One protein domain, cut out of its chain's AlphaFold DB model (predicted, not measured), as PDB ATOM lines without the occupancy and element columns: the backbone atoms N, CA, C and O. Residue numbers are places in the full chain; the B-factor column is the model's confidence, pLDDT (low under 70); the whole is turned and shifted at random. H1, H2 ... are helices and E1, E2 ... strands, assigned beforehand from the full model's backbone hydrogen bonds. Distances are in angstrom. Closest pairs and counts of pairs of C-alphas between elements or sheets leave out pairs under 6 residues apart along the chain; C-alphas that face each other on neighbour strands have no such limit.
ATOM      1  N   THR A  22     392.052 396.085 288.222       95.25
ATOM      2  CA  THR A  22     390.653 396.382 287.902       95.25
ATOM      3  C   THR A  22     390.304 397.759 288.437       95.25
ATOM      4  O   THR A  22     390.405 398.007 289.633       95.25
ATOM      5  N   TYR A  23     389.885 398.645 287.543       95.19
ATOM      6  CA  TYR A  23     389.394 399.969 287.884       95.19
ATOM      7  C   TYR A  23     387.892 400.021 287.677       95.19
ATOM      8  O   TYR A  23     387.399 399.575 286.642       95.19
ATOM      9  N   GLN A  24     387.181 400.606 288.628       95.88
ATOM     10  CA  GLN A  24     385.757 400.881 288.526       95.88
ATOM     11  C   GLN A  24     385.547 402.383 288.372       95.88
ATOM     12  O   GLN A  24     386.288 403.181 288.950       95.88
ATOM     13  N   ILE A  25     384.547 402.763 287.585       94.19
ATOM     14  CA  ILE A  25     384.116 404.157 287.499       94.19
ATOM     15  C   ILE A  25     383.683 404.667 288.883       94.19
ATOM     16  O   ILE A  25     382.947 403.998 289.611       94.19
ATOM     17  N   ASP A  26     384.156 405.853 289.238       94.69
ATOM     18  CA  ASP A  26     383.811 406.557 290.466       94.69
ATOM     19  C   ASP A  26     382.833 407.681 290.109       94.69
ATOM     20  O   ASP A  26     383.226 408.759 289.660       94.69
ATOM     21  N   LEU A  27     381.536 407.390 290.221       92.12
ATOM     22  CA  LEU A  27     380.479 408.342 289.870       92.12
ATOM     23  C   LEU A  27     380.436 409.545 290.817       92.12
ATOM     24  O   LEU A  27     380.075 410.628 290.373       92.12
ATOM     25  N   ASP A  28     380.854 409.381 292.074       91.12
ATOM     26  CA  ASP A  28     380.857 410.467 293.061       91.12
ATOM     27  C   ASP A  28     381.891 411.551 292.710       91.12
ATOM     28  O   ASP A  28     381.739 412.709 293.093       91.12
ATOM     29  N   HIS A  29     382.929 411.181 291.952       91.12
ATOM     30  CA  HIS A  29     383.997 412.078 291.495       91.12
ATOM     31  C   HIS A  29     383.962 412.353 289.986       91.12
ATOM     32  O   HIS A  29     384.803 413.095 289.473       91.12
ATOM     33  N   SER A  30     383.014 411.758 289.261       89.06
ATOM     34  CA  SER A  30     382.809 412.026 287.838       89.06
ATOM     35  C   SER A  30     381.916 413.253 287.646       89.06
ATOM     36  O   SER A  30     381.029 413.524 288.449       89.06
ATOM     37  N   LYS A  31     382.083 413.977 286.533       88.62
ATOM     38  CA  LYS A  31     381.222 415.127 286.179       88.62
ATOM     39  C   LYS A  31     379.838 414.719 285.633       88.62
ATOM     40  O   LYS A  31     379.105 415.570 285.141       88.62
ATOM     41  N   MET A  32     379.490 413.432 285.674       87.88
ATOM     42  CA  MET A  32     378.287 412.867 285.056       87.88
ATOM     43  C   MET A  32     377.571 411.912 286.003       87.88
ATOM     44  O   MET A  32     378.205 411.171 286.754       87.88
ATOM     45  N   ASP A  33     376.247 411.862 285.883       90.31
ATOM     46  CA  ASP A  33     375.435 410.822 286.502       90.31
ATOM     47  C   ASP A  33     375.572 409.466 285.772       90.31
ATOM     48  O   ASP A  33     376.116 409.366 284.668       90.31
ATOM     49  N   ALA A  34     375.048 408.404 286.389       90.25
ATOM     50  CA  ALA A  34     375.132 407.038 285.870       90.25
ATOM     51  C   ALA A  34     374.468 406.849 284.494       90.25
ATOM     52  O   ALA A  34     374.990 406.101 283.668       90.25
ATOM     53  N   ILE A  35     373.328 407.499 284.245       90.62
ATOM     54  CA  ILE A  35     372.593 407.383 282.978       90.62
ATOM     55  C   ILE A  35     373.427 408.039 281.884       90.62
ATOM     56  O   ILE A  35     373.688 407.434 280.845       90.62
ATOM     57  N   THR A  36     373.918 409.249 282.143       88.12
ATOM     58  CA  THR A  36     374.776 409.960 281.199       88.12
ATOM     59  C   THR A  36     376.052 409.166 280.912       88.12
ATOM     60  O   THR A  36     376.377 408.922 279.750       88.12
ATOM     61  N   ALA A  37     376.737 408.667 281.944       86.50
ATOM     62  CA  ALA A  37     377.979 407.918 281.782       86.50
ATOM     63  C   ALA A  37     377.796 406.618 280.976       86.50
ATOM     64  O   ALA A  37     378.573 406.348 280.058       86.50
ATOM     65  N   PHE A  38     376.791 405.800 281.299       89.81
ATOM     66  CA  PHE A  38     376.669 404.451 280.733       89.81
ATOM     67  C   PHE A  38     375.734 404.371 279.536       89.81
ATOM     68  O   PHE A  38     376.077 403.724 278.549       89.81
ATOM     69  N   ASP A  39     374.575 405.017 279.611       88.25
ATOM     70  CA  ASP A  39     373.521 404.852 278.612       88.25
ATOM     71  C   ASP A  39     373.683 405.857 277.465       88.25
ATOM     72  O   ASP A  39     373.447 405.510 276.307       88.25
ATOM     73  N   ILE A  40     374.130 407.084 277.765       84.50
ATOM     74  CA  ILE A  40     374.356 408.131 276.753       84.50
ATOM     75  C   ILE A  40     375.778 408.044 276.187       84.50
ATOM     76  O   ILE A  40     375.961 407.971 274.972       84.50
ATOM     77  N   CYS A  41     376.786 408.041 277.058       83.12
ATOM     78  CA  CYS A  41     378.193 408.081 276.658       83.12
ATOM     79  C   CYS A  41     378.808 406.694 276.417       83.12
ATOM     80  O   CYS A  41     379.908 406.607 275.870       83.12
ATOM     81  N   GLY A  42     378.129 405.605 276.800       85.81
ATOM     82  CA  GLY A  42     378.607 404.240 276.555       85.81
ATOM     83  C   GLY A  42     379.896 403.884 277.300       85.81
ATOM     84  O   GLY A  42     380.661 403.039 276.828       85.81
ATOM     85  N   LEU A  43     380.185 404.541 278.429       87.44
ATOM     86  CA  LEU A  43     381.437 404.339 279.148       87.44
ATOM     87  C   LEU A  43     381.503 402.952 279.801       87.44
ATOM     88  O   LEU A  43     380.510 402.462 280.349       87.44
ATOM     89  N   PRO A  44     382.684 402.313 279.801       88.75
ATOM     90  CA  PRO A  44     382.862 401.052 280.497       88.75
ATOM     91  C   PRO A  44     382.754 401.265 282.012       88.75
ATOM     92  O   PRO A  44     383.488 402.054 282.593       88.75
ATOM     93  N   LYS A  45     381.880 400.504 282.678       92.19
ATOM     94  CA  LYS A  45     381.762 400.520 284.151       92.19
ATOM     95  C   LYS A  45     383.051 400.086 284.847       92.19
ATOM     96  O   LYS A  45     383.368 400.569 285.931       92.19
ATOM     97  N   GLU A  46     383.769 399.164 284.212       92.94
ATOM     98  CA  GLU A  46     385.020 398.599 284.698       92.94
ATOM     99  C   GLU A  46     386.054 398.510 283.581       92.94
ATOM    100  O   GLU A  46     385.743 398.208 282.424       92.94
ATOM    101  N   ILE A  47     387.311 398.713 283.957       92.00
ATOM    102  CA  ILE A  47     388.468 398.577 283.086       92.00
ATOM    103  C   ILE A  47     389.448 397.629 283.752       92.00
ATOM    104  O   ILE A  47     389.969 397.903 284.829       92.00
ATOM    105  N   LYS A  48     389.720 396.519 283.071       92.12
ATOM    106  CA  LYS A  48     390.745 395.556 283.463       92.12
ATOM    107  C   LYS A  48     391.964 395.740 282.580       92.12
ATOM    108  O   LYS A  48     391.826 395.785 281.354       92.12
ATOM    109  N   LEU A  49     393.136 395.847 283.192       91.50
ATOM    110  CA  LEU A  49     394.400 395.888 282.471       91.50
ATOM    111  C   LEU A  49     395.508 395.149 283.206       91.50
ATOM    112  O   LEU A  49     395.554 395.095 284.429       91.50
ATOM    113  N   ASP A  50     396.449 394.633 282.429       90.25
ATOM    114  CA  ASP A  50     397.747 394.210 282.933       90.25
ATOM    115  C   ASP A  50     398.472 395.426 283.551       90.25
ATOM    116  O   ASP A  50     398.556 396.480 282.926       90.25
ATOM    117  N   SER A  51     399.018 395.285 284.762       86.75
ATOM    118  CA  SER A  51     399.818 396.315 285.457       86.75
ATOM    119  C   SER A  51     401.015 396.879 284.668       86.75
ATOM    120  O   SER A  51     401.558 397.926 285.016       86.75
ATOM    121  N   ARG A  52     401.465 396.181 283.622       87.69
ATOM    122  CA  ARG A  52     402.533 396.604 282.704       87.69
ATOM    123  C   ARG A  52     401.997 397.336 281.479       87.69
ATOM    124  O   ARG A  52     402.787 397.927 280.743       87.69
ATOM    125  N   ALA A  53     400.694 397.253 281.222       89.12
ATOM    126  CA  ALA A  53     400.069 397.928 280.101       89.12
ATOM    127  C   ALA A  53     400.036 399.441 280.330       89.12
ATOM    128  O   ALA A  53     399.923 399.937 281.451       89.12
ATOM    129  N   ASP A  54     400.109 400.184 279.232       89.19
ATOM    130  CA  ASP A  54     400.034 401.635 279.275       89.19
ATOM    131  C   ASP A  54     398.589 402.093 279.514       89.19
ATOM    132  O   ASP A  54     397.794 402.140 278.574       89.19
ATOM    133  N   LEU A  55     398.249 402.430 280.763       90.50
ATOM    134  CA  LEU A  55     396.889 402.813 281.163       90.50
ATOM    135  C   LEU A  55     396.272 403.891 280.253       90.50
ATOM    136  O   LEU A  55     395.155 403.668 279.786       90.50
ATOM    137  N   PRO A  56     396.967 404.997 279.908       90.25
ATOM    138  CA  PRO A  56     396.433 405.981 278.974       90.25
ATOM    139  C   PRO A  56     396.046 405.398 277.612       90.25
ATOM    140  O   PRO A  56     394.965 405.680 277.100       90.25
ATOM    141  N   THR A  57     396.899 404.547 277.039       89.62
ATOM    142  CA  THR A  57     396.617 403.882 275.760       89.62
ATOM    143  C   THR A  57     395.412 402.949 275.874       89.62
ATOM    144  O   THR A  57     394.515 403.013 275.034       89.62
ATOM    145  N   VAL A  58     395.357 402.116 276.922       90.31
ATOM    146  CA  VAL A  58     394.232 401.196 277.159       90.31
ATOM    147  C   VAL A  58     392.926 401.974 277.314       90.31
ATOM    148  O   VAL A  58     391.923 401.621 276.696       90.31
ATOM    149  N   MET A  59     392.941 403.056 278.091       88.81
ATOM    150  CA  MET A  59     391.775 403.905 278.314       88.81
ATOM    151  C   MET A  59     391.253 404.501 277.004       88.81
ATOM    152  O   MET A  59     390.078 404.345 276.683       88.81
ATOM    153  N   ILE A  60     392.127 405.126 276.208       87.56
ATOM    154  CA  ILE A  60     391.746 405.725 274.921       87.56
ATOM    155  C   ILE A  60     391.155 404.669 273.980       87.56
ATOM    156  O   ILE A  60     390.145 404.914 273.320       87.56
ATOM    157  N   GLN A  61     391.739 403.468 273.940       86.50
ATOM    158  CA  GLN A  61     391.205 402.366 273.142       86.50
ATOM    159  C   GLN A  61     389.803 401.956 273.607       86.50
ATOM    160  O   GLN A  61     388.915 401.795 272.769       86.50
ATOM    161  N   LYS A  62     389.574 401.839 274.921       85.19
ATOM    162  CA  LYS A  62     388.257 401.505 275.486       85.19
ATOM    163  C   LYS A  62     387.204 402.581 275.200       85.19
ATOM    164  O   LYS A  62     386.078 402.224 274.873       85.19
ATOM    165  N   LEU A  63     387.575 403.861 275.250       79.81
ATOM    166  CA  LEU A  63     386.687 404.986 274.918       79.81
ATOM    167  C   LEU A  63     386.340 405.067 273.431       79.81
ATOM    168  O   LEU A  63     385.294 405.594 273.067       79.81
ATOM    169  N   SER A  64     387.216 404.575 272.556       75.12
ATOM    170  CA  SER A  64     387.047 404.766 271.115       75.12
ATOM    171  C   SER A  64     385.875 403.986 270.503       75.12
ATOM    172  O   SER A  64     385.440 404.367 269.420       75.12
ATOM    173  N   LEU A  65     385.368 402.934 271.172       63.75
ATOM    174  CA  LEU A  65     384.182 402.114 270.827       63.75
ATOM    175  C   LEU A  65     384.043 401.670 269.343       63.75
ATOM    176  O   LEU A  65     382.981 401.198 268.940       63.75
ATOM    177  N   LYS A  66     385.080 401.801 268.502       59.69
ATOM    178  CA  LYS A  66     384.996 401.665 267.035       59.69
ATOM    179  C   LYS A  66     385.807 400.485 266.501       59.69
ATOM    180  O   LYS A  66     386.813 400.085 267.073       59.69
ATOM    181  N   ALA A  67     385.354 399.959 265.359       50.66
ATOM    182  CA  ALA A  67     385.941 398.810 264.664       50.66
ATOM    183  C   ALA A  67     387.343 399.076 264.075       50.66
ATOM    184  O   ALA A  67     388.100 398.135 263.853       50.66
ATOM    185  N   GLU A  68     387.695 400.342 263.834       65.88
ATOM    186  CA  GLU A  68     389.038 400.745 263.411       65.88
ATOM    187  C   GLU A  68     389.800 401.323 264.604       65.88
ATOM    188  O   GLU A  68     389.310 402.229 265.283       65.88
ATOM    189  N   ALA A  69     390.999 400.791 264.858       67.25
ATOM    190  CA  ALA A  69     391.824 401.207 265.984       67.25
ATOM    191  C   ALA A  69     392.160 402.711 265.889       67.25
ATOM    192  O   ALA A  69     392.641 403.162 264.842       67.25
ATOM    193  N   PRO A  70     391.941 403.498 266.958       75.50
ATOM    194  CA  PRO A  70     392.256 404.920 266.950       75.50
ATOM    195  C   PRO A  70     393.756 405.142 266.729       75.50
ATOM    196  O   PRO A  70     394.594 404.452 267.316       75.50
ATOM    197  N   LYS A  71     394.114 406.155 265.930       81.81
ATOM    198  CA  LYS A  71     395.503 406.623 265.861       81.81
ATOM    199  C   LYS A  71     395.751 407.570 267.031       81.81
ATOM    200  O   LYS A  71     395.194 408.666 267.057       81.81
ATOM    201  N   ILE A  72     396.583 407.129 267.970       86.56
ATOM    202  CA  ILE A  72     396.913 407.850 269.203       86.56
ATOM    203  C   ILE A  72     398.288 408.502 269.049       86.56
ATOM    204  O   ILE A  72     399.269 407.824 268.742       86.56
ATOM    205  N   GLN A  73     398.369 409.806 269.293       88.75
ATOM    206  CA  GLN A  73     399.623 410.548 269.376       88.75
ATOM    207  C   GLN A  73     399.710 411.245 270.730       88.75
ATOM    208  O   GLN A  73     398.967 412.185 270.990       88.75
ATOM    209  N   PHE A  74     400.638 410.823 271.586       87.88
ATOM    210  CA  PHE A  74     400.919 411.544 272.826       87.88
ATOM    211  C   PHE A  74     401.685 412.831 272.516       87.88
ATOM    212  O   PHE A  74     402.720 412.788 271.854       87.88
ATOM    213  N   ILE A  75     401.162 413.962 272.987       86.88
ATOM    214  CA  ILE A  75     401.707 415.300 272.711       86.88
ATOM    215  C   ILE A  75     402.282 415.981 273.954       86.88
ATOM    216  O   ILE A  75     403.062 416.919 273.827       86.88
ATOM    217  N   GLN A  76     401.936 415.500 275.152       87.50
ATOM    218  CA  GLN A  76     402.430 416.056 276.407       87.50
ATOM    219  C   GLN A  76     402.487 414.991 277.502       87.50
ATOM    220  O   GLN A  76     401.613 414.125 277.599       87.50
ATOM    221  N   ALA A  77     403.500 415.109 278.358       89.88
ATOM    222  CA  ALA A  77     403.558 414.451 279.653       89.88
ATOM    223  C   ALA A  77     404.044 415.459 280.702       89.88
ATOM    224  O   ALA A  77     405.066 416.114 280.496       89.88
ATOM    225  N   SER A  78     403.322 415.583 281.812       91.62
ATOM    226  CA  SER A  78     403.709 416.424 282.948       91.62
ATOM    227  C   SER A  78     403.424 415.720 284.274       91.62
ATOM    228  O   SER A  78     402.758 414.684 284.332       91.62
ATOM    229  N   ASN A  79     403.992 416.245 285.354       92.69
ATOM    230  CA  ASN A  79     403.917 415.668 286.687       92.69
ATOM    231  C   ASN A  79     403.970 416.778 287.734       92.69
ATOM    232  O   ASN A  79     404.599 417.812 287.513       92.69
ATOM    233  N   GLY A  80     403.331 416.544 288.875       90.50
ATOM    234  CA  GLY A  80     403.258 417.508 289.965       90.50
ATOM    235  C   GLY A  80     402.644 416.899 291.219       90.50
ATOM    236  O   GLY A  80     402.474 415.683 291.305       90.50
ATOM    237  N   GLY A  81     402.316 417.759 292.181       87.19
ATOM    238  CA  GLY A  81     401.585 417.393 293.392       87.19
ATOM    239  C   GLY A  81     400.322 418.237 293.535       87.19
ATOM    240  O   GLY A  81     400.351 419.433 293.250       87.19
ATOM    241  N   ILE A  82     399.228 417.612 293.966       83.81
ATOM    242  CA  ILE A  82     397.975 418.280 294.335       83.81
ATOM    243  C   ILE A  82     397.754 418.086 295.837       83.81
ATOM    244  O   ILE A  82     397.691 416.954 296.322       83.81
ATOM    245  N   SER A  83     397.639 419.191 296.574       72.50
ATOM    246  CA  SER A  83     397.271 419.204 297.990       72.50
ATOM    247  C   SER A  83     396.159 420.228 298.247       72.50
ATOM    248  O   SER A  83     396.239 421.368 297.795       72.50
ATOM    249  N   GLY A  84     395.129 419.821 298.999       58.09
ATOM    250  CA  GLY A  84     394.025 420.689 299.432       58.09
ATOM    251  C   GLY A  84     392.826 420.777 298.472       58.09
ATOM    252  O   GLY A  84     392.917 420.412 297.303       58.09
ATOM    253  N   GLY A  85     391.700 421.279 299.001       57.44
ATOM    254  CA  GLY A  85     390.382 421.312 298.341       57.44
ATOM    255  C   GLY A  85     389.569 420.041 298.606       57.44
ATOM    256  O   GLY A  85     390.126 419.087 299.135       57.44
ATOM    257  N   ASP A  86     388.280 420.025 298.250       60.78
ATOM    258  CA  ASP A  86     387.300 418.926 298.427       60.78
ATOM    259  C   ASP A  86     387.661 417.588 297.720       60.78
ATOM    260  O   ASP A  86     386.797 416.787 297.372       60.78
ATOM    261  N   LEU A  87     388.944 417.333 297.469       67.19
ATOM    262  CA  LEU A  87     389.474 416.138 296.833       67.19
ATOM    263  C   LEU A  87     389.691 415.036 297.874       67.19
ATOM    264  O   LEU A  87     390.340 415.237 298.903       67.19
ATOM    265  N   THR A  88     389.180 413.841 297.589       80.69
ATOM    266  CA  THR A  88     389.413 412.660 298.428       80.69
ATOM    267  C   THR A  88     390.851 412.152 298.287       80.69
ATOM    268  O   THR A  88     391.542 412.455 297.312       80.69
ATOM    269  N   GLU A  89     391.314 411.338 299.249       85.56
ATOM    270  CA  GLU A  89     392.674 410.762 299.249       85.56
ATOM    271  C   GLU A  89     393.022 410.096 297.905       85.56
ATOM    272  O   GLU A  89     394.161 410.182 297.442       85.56
ATOM    273  N   LEU A  90     392.025 409.485 297.252       87.56
ATOM    274  CA  LEU A  90     392.161 408.824 295.955       87.56
ATOM    275  C   LEU A  90     392.674 409.762 294.854       87.56
ATOM    276  O   LEU A  90     393.446 409.300 294.018       87.56
ATOM    277  N   TYR A  91     392.289 411.042 294.858       89.94
ATOM    278  CA  TYR A  91     392.579 412.032 293.805       89.94
ATOM    279  C   TYR A  91     393.542 413.139 294.281       89.94
ATOM    280  O   TYR A  91     393.518 414.267 293.790       89.94
ATOM    281  N   SER A  92     394.395 412.818 295.259       85.94
ATOM    282  CA  SER A  92     395.358 413.739 295.878       85.94
ATOM    283  C   SER A  92     396.796 413.197 295.841       85.94
ATOM    284  O   SER A  92     397.027 412.017 295.566       85.94
ATOM    285  N   GLY A  93     397.780 414.055 296.128       86.31
ATOM    286  CA  GLY A  93     399.197 413.690 296.180       86.31
ATOM    287  C   GLY A  93     399.906 413.811 294.830       86.31
ATOM    288  O   GLY A  93     399.602 414.702 294.034       86.31
ATOM    289  N   ASP A  94     400.887 412.937 294.592       90.56
ATOM    290  CA  ASP A  94     401.651 412.909 293.342       90.56
ATOM    291  C   ASP A  94     400.753 412.517 292.165       90.56
ATOM    292  O   ASP A  94     400.141 411.442 292.163       90.56
ATOM    293  N   TYR A  95     400.747 413.349 291.124       92.62
ATOM    294  CA  TYR A  95     399.998 413.098 289.898       92.62
ATOM    295  C   TYR A  95     400.886 413.120 288.651       92.62
ATOM    296  O   TYR A  95     402.003 413.653 288.634       92.62
ATOM    297  N   ARG A  96     400.367 412.530 287.570       93.69
ATOM    298  CA  ARG A  96     400.943 412.605 286.218       93.69
ATOM    299  C   ARG A  96     399.844 412.831 285.206       93.69
ATOM    300  O   ARG A  96     398.843 412.129 285.260       93.69
ATOM    301  N   VAL A  97     400.075 413.744 284.275       93.56
ATOM    302  CA  VAL A  97     399.163 414.047 283.173       93.56
ATOM    303  C   VAL A  97     399.783 413.550 281.882       93.56
ATOM    304  O   VAL A  97     400.970 413.772 281.624       93.56
ATOM    305  N   ARG A  98     398.977 412.897 281.049       93.38
ATOM    306  CA  ARG A  98     399.317 412.585 279.662       93.38
ATOM    307  C   ARG A  98     398.217 413.065 278.743       93.38
ATOM    308  O   ARG A  98     397.063 412.702 278.924       93.38
ATOM    309  N   VAL A  99     398.607 413.835 277.732       90.19
ATOM    310  CA  VAL A  99     397.689 414.364 276.722       90.19
ATOM    311  C   VAL A  99     397.951 413.656 275.403       90.19
ATOM    312  O   VAL A  99     399.099 413.565 274.952       90.19
ATOM    313  N   ALA A 100     396.889 413.157 274.783       90.19
ATOM    314  CA  ALA A 100     396.917 412.514 273.483       90.19
ATOM    315  C   ALA A 100     395.984 413.212 272.492       90.19
ATOM    316  O   ALA A 100     394.887 413.631 272.847       90.19
ATOM    317  N   LEU A 101     396.408 413.275 271.233       86.31
ATOM    318  CA  LEU A 101     395.541 413.536 270.095       86.31
ATOM    319  C   LEU A 101     395.091 412.206 269.505       86.31
ATOM    320  O   LEU A 101     395.907 411.336 269.189       86.31
ATOM    321  N   VAL A 102     393.782 412.063 269.359       84.50
ATOM    322  CA  VAL A 102     393.133 410.866 268.843       84.50
ATOM    323  C   VAL A 102     392.418 411.236 267.558       84.50
ATOM    324  O   VAL A 102     391.467 412.014 267.571       84.50
ATOM    325  N   ASN A 103     392.877 410.694 266.432       78.50
ATOM    326  CA  ASN A 103     392.176 410.871 265.161       78.50
ATOM    327  C   ASN A 103     390.956 409.942 265.129       78.50
ATOM    328  O   ASN A 103     391.102 408.742 265.367       78.50
ATOM    329  N   LEU A 104     389.775 410.486 264.825       72.50
ATOM    330  CA  LEU A 104     388.550 409.716 264.639       72.50
ATOM    331  C   LEU A 104     388.411 409.296 263.163       72.50
ATOM    332  O   LEU A 104     387.866 410.056 262.363       72.50
ATOM    333  N   PRO A 105     388.815 408.073 262.767       65.19
ATOM    334  CA  PRO A 105     388.878 407.693 261.352       65.19
ATOM    335  C   PRO A 105     387.517 407.757 260.641       65.19
ATOM    336  O   PRO A 105     387.436 408.129 259.470       65.19
ATOM    337  N   GLY A 106     386.419 407.506 261.366       64.50
ATOM    338  CA  GLY A 106     385.058 407.584 260.827       64.50
ATOM    339  C   GLY A 106     384.625 408.974 260.334       64.50
ATOM    340  O   GLY A 106     383.645 409.068 259.600       64.50
ATOM    341  N   THR A 107     385.331 410.050 260.695       63.91
ATOM    342  CA  THR A 107     385.018 411.421 260.249       63.91
ATOM    343  C   THR A 107     385.915 411.895 259.104       63.91
ATOM    344  O   THR A 107     385.640 412.937 258.507       63.91
ATOM    345  N   ALA A 108     386.932 411.111 258.724       61.75
ATOM    346  CA  ALA A 108     387.901 411.470 257.686       61.75
ATOM    347  C   ALA A 108     387.261 411.698 256.303       61.75
ATOM    348  O   ALA A 108     387.782 412.463 255.495       61.75
ATOM    349  N   LYS A 109     386.112 411.066 256.025       62.25
ATOM    350  CA  LYS A 109     385.344 411.285 254.784       62.25
ATOM    351  C   LYS A 109     384.513 412.572 254.804       62.25
ATOM    352  O   LYS A 109     384.224 413.111 253.743       62.25
ATOM    353  N   ALA A 110     384.122 413.042 255.987       67.19
ATOM    354  CA  ALA A 110     383.299 414.237 256.160       67.19
ATOM    355  C   ALA A 110     384.147 415.515 256.288       67.19
ATOM    356  O   ALA A 110     383.708 416.586 255.880       67.19
ATOM    357  N   TYR A 111     385.380 415.402 256.798       63.94
ATOM    358  CA  TYR A 111     386.277 416.534 257.035       63.94
ATOM    359  C   TYR A 111     387.681 416.224 256.511       63.94
ATOM    360  O   TYR A 111     388.324 415.284 256.970       63.94
ATOM    361  N   ARG A 112     388.191 417.047 255.580       60.81
ATOM    362  CA  ARG A 112     389.454 416.810 254.840       60.81
ATOM    363  C   ARG A 112     390.709 416.663 255.729       60.81
ATOM    364  O   ARG A 112     391.715 416.138 255.271       60.81
ATOM    365  N   GLY A 113     390.648 417.125 256.974       63.16
ATOM    366  CA  GLY A 113     391.730 417.124 257.962       63.16
ATOM    367  C   GLY A 113     391.444 416.182 259.124       63.16
ATOM    368  O   GLY A 113     392.289 416.031 259.992       63.16
ATOM    369  N   GLY A 114     390.285 415.516 259.116       67.06
ATOM    370  CA  GLY A 114     389.786 414.715 260.224       67.06
ATOM    371  C   GLY A 114     389.135 415.550 261.327       67.06
ATOM    372  O   GLY A 114     389.184 416.781 261.329       67.06
ATOM    373  N   VAL A 115     388.494 414.844 262.253       72.12
ATOM    374  CA  VAL A 115     388.095 415.370 263.562       72.12
ATOM    375  C   VAL A 115     388.977 414.683 264.588       72.12
ATOM    376  O   VAL A 115     389.112 413.455 264.562       72.12
ATOM    377  N   PHE A 116     389.578 415.470 265.471       78.50
ATOM    378  CA  PHE A 116     390.450 414.961 266.517       78.50
ATOM    379  C   PHE A 116     389.786 415.119 267.874       78.50
ATOM    380  O   PHE A 116     388.977 416.018 268.088       78.50
ATOM    381  N   GLN A 117     390.159 414.249 268.799       83.25
ATOM    382  CA  GLN A 117     389.882 414.429 270.214       83.25
ATOM    383  C   GLN A 117     391.196 414.640 270.947       83.25
ATOM    384  O   GLN A 117     392.147 413.878 270.752       83.25
ATOM    385  N   ARG A 118     391.247 415.664 271.795       86.50
ATOM    386  CA  ARG A 118     392.259 415.772 272.835       86.50
ATOM    387  C   ARG A 118     391.773 414.949 274.015       86.50
ATOM    388  O   ARG A 118     390.709 415.230 274.550       86.50
ATOM    389  N   VAL A 119     392.536 413.936 274.398       88.69
ATOM    390  CA  VAL A 119     392.266 413.137 275.592       88.69
ATOM    391  C   VAL A 119     393.364 413.419 276.600       88.69
ATOM    392  O   VAL A 119     394.534 413.133 276.340       88.69
ATOM    393  N   GLU A 120     392.989 413.994 277.731       92.00
ATOM    394  CA  GLU A 120     393.862 414.225 278.872       92.00
ATOM    395  C   GLU A 120     393.584 413.170 279.939       92.00
ATOM    396  O   GLU A 120     392.437 412.934 280.305       92.00
ATOM    397  N   ILE A 121     394.632 412.499 280.410       93.50
ATOM    398  CA  ILE A 121     394.532 411.459 281.433       93.50
ATOM    399  C   ILE A 121     395.443 411.833 282.587       93.50
ATOM    400  O   ILE A 121     396.666 411.892 282.418       93.50
ATOM    401  N   THR A 122     394.843 412.024 283.758       93.94
ATOM    402  CA  THR A 122     395.550 412.367 284.990       93.94
ATOM    403  C   THR A 122     395.516 411.184 285.939       93.94
ATOM    404  O   THR A 122     394.458 410.766 286.386       93.94
ATOM    405  N   THR A 123     396.677 410.616 286.252       94.44
ATOM    406  CA  THR A 123     396.812 409.482 287.180       94.44
ATOM    407  C   THR A 123     397.311 409.952 288.537       94.44
ATOM    408  O   THR A 123     398.251 410.751 288.571       94.44
ATOM    409  N   TYR A 124     396.781 409.386 289.622       93.12
ATOM    410  CA  TYR A 124     397.154 409.721 290.997       93.12
ATOM    411  C   TYR A 124     397.807 408.527 291.711       93.12
ATOM    412  O   TYR A 124     397.317 407.394 291.670       93.12
ATOM    413  N   GLY A 125     398.938 408.775 292.375       89.25
ATOM    414  CA  GLY A 125     399.695 407.767 293.120       89.25
ATOM    415  C   GLY A 125     400.797 407.063 292.311       89.25
ATOM    416  O   GLY A 125     401.619 407.686 291.622       89.25
ATOM    417  N   SER A 126     400.893 405.735 292.453       85.69
ATOM    418  CA  SER A 126     402.026 404.971 291.908       85.69
ATOM    419  C   SER A 126     402.067 404.988 290.368       85.69
ATOM    420  O   SER A 126     401.063 405.251 289.711       85.69
ATOM    421  N   LYS A 127     403.245 404.763 289.759       79.38
ATOM    422  CA  LYS A 127     403.379 404.688 288.282       79.38
ATOM    423  C   LYS A 127     402.740 403.434 287.713       79.38
ATOM    424  O   LYS A 127     402.170 403.485 286.634       79.38
ATOM    425  N   GLN A 128     402.904 402.326 288.420       82.81
ATOM    426  CA  GLN A 128     402.567 400.995 287.936       82.81
ATOM    427  C   GLN A 128     401.108 400.633 288.226       82.81
ATOM    428  O   GLN A 128     400.482 399.933 287.444       82.81
ATOM    429  N   ALA A 129     400.562 401.130 289.331       88.12
ATOM    430  CA  ALA A 129     399.169 400.960 289.717       88.12
ATOM    431  C   ALA A 129     398.673 402.261 290.366       88.12
ATOM    432  O   ALA A 129     398.748 402.404 291.595       88.12
ATOM    433  N   PRO A 130     398.295 403.271 289.563       92.19
ATOM    434  CA  PRO A 130     397.629 404.455 290.087       92.19
ATOM    435  C   PRO A 130     396.459 404.059 290.993       92.19
ATOM    436  O   PRO A 130     395.717 403.133 290.677       92.19
ATOM    437  N   LYS A 131     396.288 404.748 292.124       93.50
ATOM    438  CA  LYS A 131     395.125 404.516 293.000       93.50
ATOM    439  C   LYS A 131     393.834 404.932 292.293       93.50
ATOM    440  O   LYS A 131     392.787 404.321 292.479       93.50
ATOM    441  N   SER A 132     393.925 405.980 291.482       94.44
ATOM    442  CA  SER A 132     392.831 406.517 290.691       94.44
ATOM    443  C   SER A 132     393.373 407.213 289.445       94.44
ATOM    444  O   SER A 132     394.580 407.474 289.316       94.44
ATOM    445  N   PHE A 133     392.471 407.524 288.526       94.31
ATOM    446  CA  PHE A 133     392.751 408.427 287.426       94.31
ATOM    447  C   PHE A 133     391.487 409.151 286.977       94.31
ATOM    448  O   PHE A 133     390.370 408.668 287.178       94.31
ATOM    449  N   THR A 134     391.677 410.299 286.338       93.56
ATOM    450  CA  THR A 134     390.630 411.032 285.637       93.56
ATOM    451  C   THR A 134     390.935 411.114 284.148       93.56
ATOM    452  O   THR A 134     392.088 410.981 283.723       93.56
ATOM    453  N   VAL A 135     389.888 411.290 283.348       92.31
ATOM    454  CA  VAL A 135     389.973 411.437 281.898       92.31
ATOM    455  C   VAL A 135     389.088 412.595 281.461       92.31
ATOM    456  O   VAL A 135     387.875 412.553 281.658       92.31
ATOM    457  N   ASP A 136     389.680 413.591 280.819       90.00
ATOM    458  CA  ASP A 136     388.962 414.685 280.172       90.00
ATOM    459  C   ASP A 136     389.118 414.558 278.649       90.00
ATOM    460  O   ASP A 136     390.178 414.188 278.133       90.00
ATOM    461  N   VAL A 137     388.029 414.805 277.921       86.31
ATOM    462  CA  VAL A 137     387.962 414.667 276.462       86.31
ATOM    463  C   VAL A 137     387.413 415.946 275.853       86.31
ATOM    464  O   VAL A 137     386.283 416.333 276.144       86.31
ATOM    465  N   ASP A 138     388.178 416.532 274.936       82.38
ATOM    466  CA  ASP A 138     387.777 417.713 274.179       82.38
ATOM    467  C   ASP A 138     387.766 417.411 272.684       82.38
ATOM    468  O   ASP A 138     388.706 416.821 272.139       82.38
ATOM    469  N   LEU A 139     386.709 417.837 271.992       77.25
ATOM    470  CA  LEU A 139     386.667 417.788 270.537       77.25
ATOM    471  C   LEU A 139     387.514 418.936 269.977       77.25
ATOM    472  O   LEU A 139     387.330 420.095 270.335       77.25
ATOM    473  N   LEU A 140     388.438 418.618 269.077       73.69
ATOM    474  CA  LEU A 140     389.214 419.620 268.357       73.69
ATOM    475  C   LEU A 140     388.657 419.788 266.946       73.69
ATOM    476  O   LEU A 140     388.281 418.817 266.278       73.69
ATOM    477  N   ASN A 141     388.643 421.031 266.472       63.34
ATOM    478  CA  ASN A 141     388.249 421.330 265.103       63.34
ATOM    479  C   ASN A 141     389.368 420.965 264.099       63.34
ATOM    480  O   ASN A 141     390.494 420.624 264.465       63.34
ATOM    481  N   TYR A 142     389.053 421.079 262.804       53.69
ATOM    482  CA  TYR A 142     389.928 420.784 261.656       53.69
ATOM    483  C   TYR A 142     391.318 421.467 261.688       53.69
ATOM    484  O   TYR A 142     392.205 421.066 260.940       53.69
ATOM    485  N   ARG A 143     391.530 422.504 262.512       56.28
ATOM    486  CA  ARG A 143     392.803 423.240 262.620       56.28
ATOM    487  C   ARG A 143     393.674 422.822 263.805       56.28
ATOM    488  O   ARG A 143     394.592 423.561 264.140       56.28
ATOM    489  N   GLU A 144     393.381 421.692 264.450       53.38
ATOM    490  CA  GLU A 144     394.053 421.278 265.695       53.38
ATOM    491  C   GLU A 144     393.901 422.323 266.825       53.38
ATOM    492  O   GLU A 144     394.583 422.243 267.845       53.38
ATOM    493  N   SER A 145     392.996 423.302 266.669       52.84
ATOM    494  CA  SER A 145     392.686 424.297 267.689       52.84
ATOM    495  C   SER A 145     391.462 423.858 268.487       52.84
ATOM    496  O   SER A 145     390.489 423.327 267.944       52.84
ATOM    497  N   ALA A 146     391.516 424.085 269.800       51.34
ATOM    498  CA  ALA A 146     390.462 423.746 270.760       51.34
ATOM    499  C   ALA A 146     389.181 424.597 270.616       51.34
ATOM    500  O   ALA A 146     388.311 424.564 271.475       51.34
ATOM    501  N   GLU A 147     389.040 425.369 269.536       45.03
ATOM    502  CA  GLU A 147     387.930 426.304 269.337       45.03
ATOM    503  C   GLU A 147     386.731 425.640 268.646       45.03
ATOM    504  O   GLU A 147     386.279 426.110 267.605       45.03
ATOM    505  N   LEU A 148     386.251 424.515 269.178       46.91
ATOM    506  CA  LEU A 148     384.890 423.998 268.975       46.91
ATOM    507  C   LEU A 148     384.557 423.008 270.105       46.91
ATOM    508  O   LEU A 148     384.501 421.806 269.869       46.91
ATOM    509  N   ALA A 149     384.319 423.484 271.322       47.06
ATOM    510  CA  ALA A 149     383.510 422.719 272.265       47.06
ATOM    511  C   ALA A 149     382.890 423.663 273.295       47.06
ATOM    512  O   ALA A 149     383.525 424.057 274.269       47.06
ATOM    513  N   GLU A 150     381.627 424.014 273.059       44.94
ATOM    514  CA  GLU A 150     380.674 424.021 274.167       44.94
ATOM    515  C   GLU A 150     380.724 422.619 274.800       44.94
ATOM    516  O   GLU A 150     380.811 421.627 274.071       44.94
ATOM    517  N   ASP A 151     380.775 422.566 276.130       52.53
ATOM    518  CA  ASP A 151     380.983 421.384 276.971       52.53
ATOM    519  C   ASP A 151     380.547 420.051 276.326       52.53
ATOM    520  O   ASP A 151     379.358 419.782 276.133       52.53
ATOM    521  N   SER A 152     381.517 419.184 276.005       63.59
ATOM    522  CA  SER A 152     381.214 417.798 275.629       63.59
ATOM    523  C   SER A 152     380.471 417.137 276.788       63.59
ATOM    524  O   SER A 152     381.017 417.030 277.884       63.59
ATOM    525  N   VAL A 153     379.256 416.637 276.537       70.12
ATOM    526  CA  VAL A 153     378.450 415.900 277.535       70.12
ATOM    527  C   VAL A 153     379.212 414.688 278.087       70.12
ATOM    528  O   VAL A 153     378.994 414.288 279.223       70.12
ATOM    529  N   CYS A 154     380.138 414.133 277.302       79.94
ATOM    530  CA  CYS A 154     380.988 413.017 277.687       79.94
ATOM    531  C   CYS A 154     382.410 413.535 277.964       79.94
ATOM    532  O   CYS A 154     383.270 413.511 277.081       79.94
ATOM    533  N   THR A 155     382.648 414.053 279.173       83.88
ATOM    534  CA  THR A 155     383.983 414.423 279.683       83.88
ATOM    535  C   THR A 155     384.045 414.281 281.214       83.88
ATOM    536  O   THR A 155     383.028 414.019 281.855       83.88
ATOM    537  N   GLY A 156     385.229 414.430 281.817       87.00
ATOM    538  CA  GLY A 156     385.417 414.395 283.271       87.00
ATOM    539  C   GLY A 156     385.116 413.043 283.912       87.00
ATOM    540  O   GLY A 156     384.354 412.962 284.877       87.00
ATOM    541  N   TYR A 157     385.686 411.976 283.358       91.06
ATOM    542  CA  TYR A 157     385.500 410.608 283.834       91.06
ATOM    543  C   TYR A 157     386.444 410.344 284.998       91.06
ATOM    544  O   TYR A 157     387.638 410.595 284.859       91.06
ATOM    545  N   ALA A 158     385.959 409.777 286.098       94.31
ATOM    546  CA  ALA A 158     386.805 409.365 287.210       94.31
ATOM    547  C   ALA A 158     386.749 407.847 287.398       94.31
ATOM    548  O   ALA A 158     385.687 407.234 287.321       94.31
ATOM    549  N   TYR A 159     387.904 407.235 287.646       95.31
ATOM    550  CA  TYR A 159     388.035 405.808 287.935       95.31
ATOM    551  C   TYR A 159     388.930 405.601 289.151       95.31
ATOM    552  O   TYR A 159     389.895 406.343 289.354       95.31
ATOM    553  N   ARG A 160     388.649 404.554 289.923       95.56
ATOM    554  CA  ARG A 160     389.463 404.128 291.066       95.56
ATOM    555  C   ARG A 160     389.794 402.647 290.990       95.56
ATOM    556  O   ARG A 160     389.016 401.863 290.451       95.56
ATOM    557  N   LEU A 161     390.953 402.282 291.518       94.75
ATOM    558  CA  LEU A 161     391.395 400.897 291.625       94.75
ATOM    559  C   LEU A 161     390.555 400.153 292.682       94.75
ATOM    560  O   LEU A 161     390.264 400.728 293.733       94.75
ATOM    561  N   LEU A 162     390.164 398.908 292.386       91.62
ATOM    562  CA  LEU A 162     389.477 397.987 293.307       91.62
ATOM    563  C   LEU A 162     390.443 397.199 294.197       91.62
ATOM    564  O   LEU A 162     391.555 396.867 293.723       91.62
TER     565      LEU A 162
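What this domain is: This is residues 22 to 162 of the 162 residues of an uncharacterized protein of Proteobacteria bacterium (UniProt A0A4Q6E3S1). What is the main shape? A seven-stranded antiparallel sheet curls like part of a barrel round the short helix H2, while H1 lies outside this sheet, joined to E1 and E2 by its links. What makes it up? The 141 printed residues hold two named helices and seven named strands, in chain order E1 H1 E2 H2 E3 E4 E5 E6 E7, and the sheet's order is E2 E1 E7 E6 E5 E4 E3; the class is mixed, helices and strands. How large is it? It is compact, with a radius of gyration of the C-alphas of 15.1 A, and spans 45 by 32 by 31 A.

Where its parts are: Where are the strands? E3 is residues 71 to 82, 30.9 A long, E4 93 to 103, 31.9 A, E5 116 to 125, 29.1 A, and E6 130 to 140, 27.8 A. E7 is 157 to 161, 13.8 A, E1 is 22 to 25, 10.2 A, and E2 is 46 to 50, 13.6 A. Where are the helices? H2 is residues 55 to 63, 12.2 A, and H1 is 34 to 40, 9.2 A. Where are the anchors? C-alpha 22 begins E1 at (390.653, 396.382, 287.902), C-alpha 55 begins H2 at (396.889, 402.813, 281.163), and C-alpha 161 ends E7 at (391.395, 400.897, 291.625).

How they stand to each other: How do the strands pair? E3 to E7 form a meander, each strand the antiparallel neighbour of the one before; N 97 and O 78 of E4 and E3 are 2.8 A apart, N 119 and O 100 of E5 and E4 2.8 A, N 136 and O 120 of E6 and E5 2.9 A, and N 157 and O 135 of E7 and E6 2.8 A, within hydrogen-bond range. E1 is antiparallel to E7, N 24 to O 160 at 2.9 A, and to the edge strand E2, N 23 to O 47 at 2.8 A. E3, the other edge strand, bends by 56 degrees at residue 79. Where is H2? It is on the sheet, which curls round it; its closest C-alphas to E5 are those of Pro 56 and Ile 121, 6.3 A apart, and to E2 those of Leu 55 and Leu 49, 7.5 A. Where is H1, and how are the helix backbones? H1 is not on the sheet, and is apart from E7, only just, at 8.2 A. H2 has every O i to N i+4 pair within hydrogen-bond range, H1 2 of 3.

The domain as a whole: How far does it reach? The C-alphas of Gly 84 and Lys 109 are the two farthest apart, at 46.4 A. Is it continuous? The printed part has no cut; the links E4 to E5 and E6 to E7 are long. Where is confidence low? Residues 65 to 69, 84 to 87, 105 to 114 and 141 to 152 are under 70; the mean pLDDT of the printed part is 81.5.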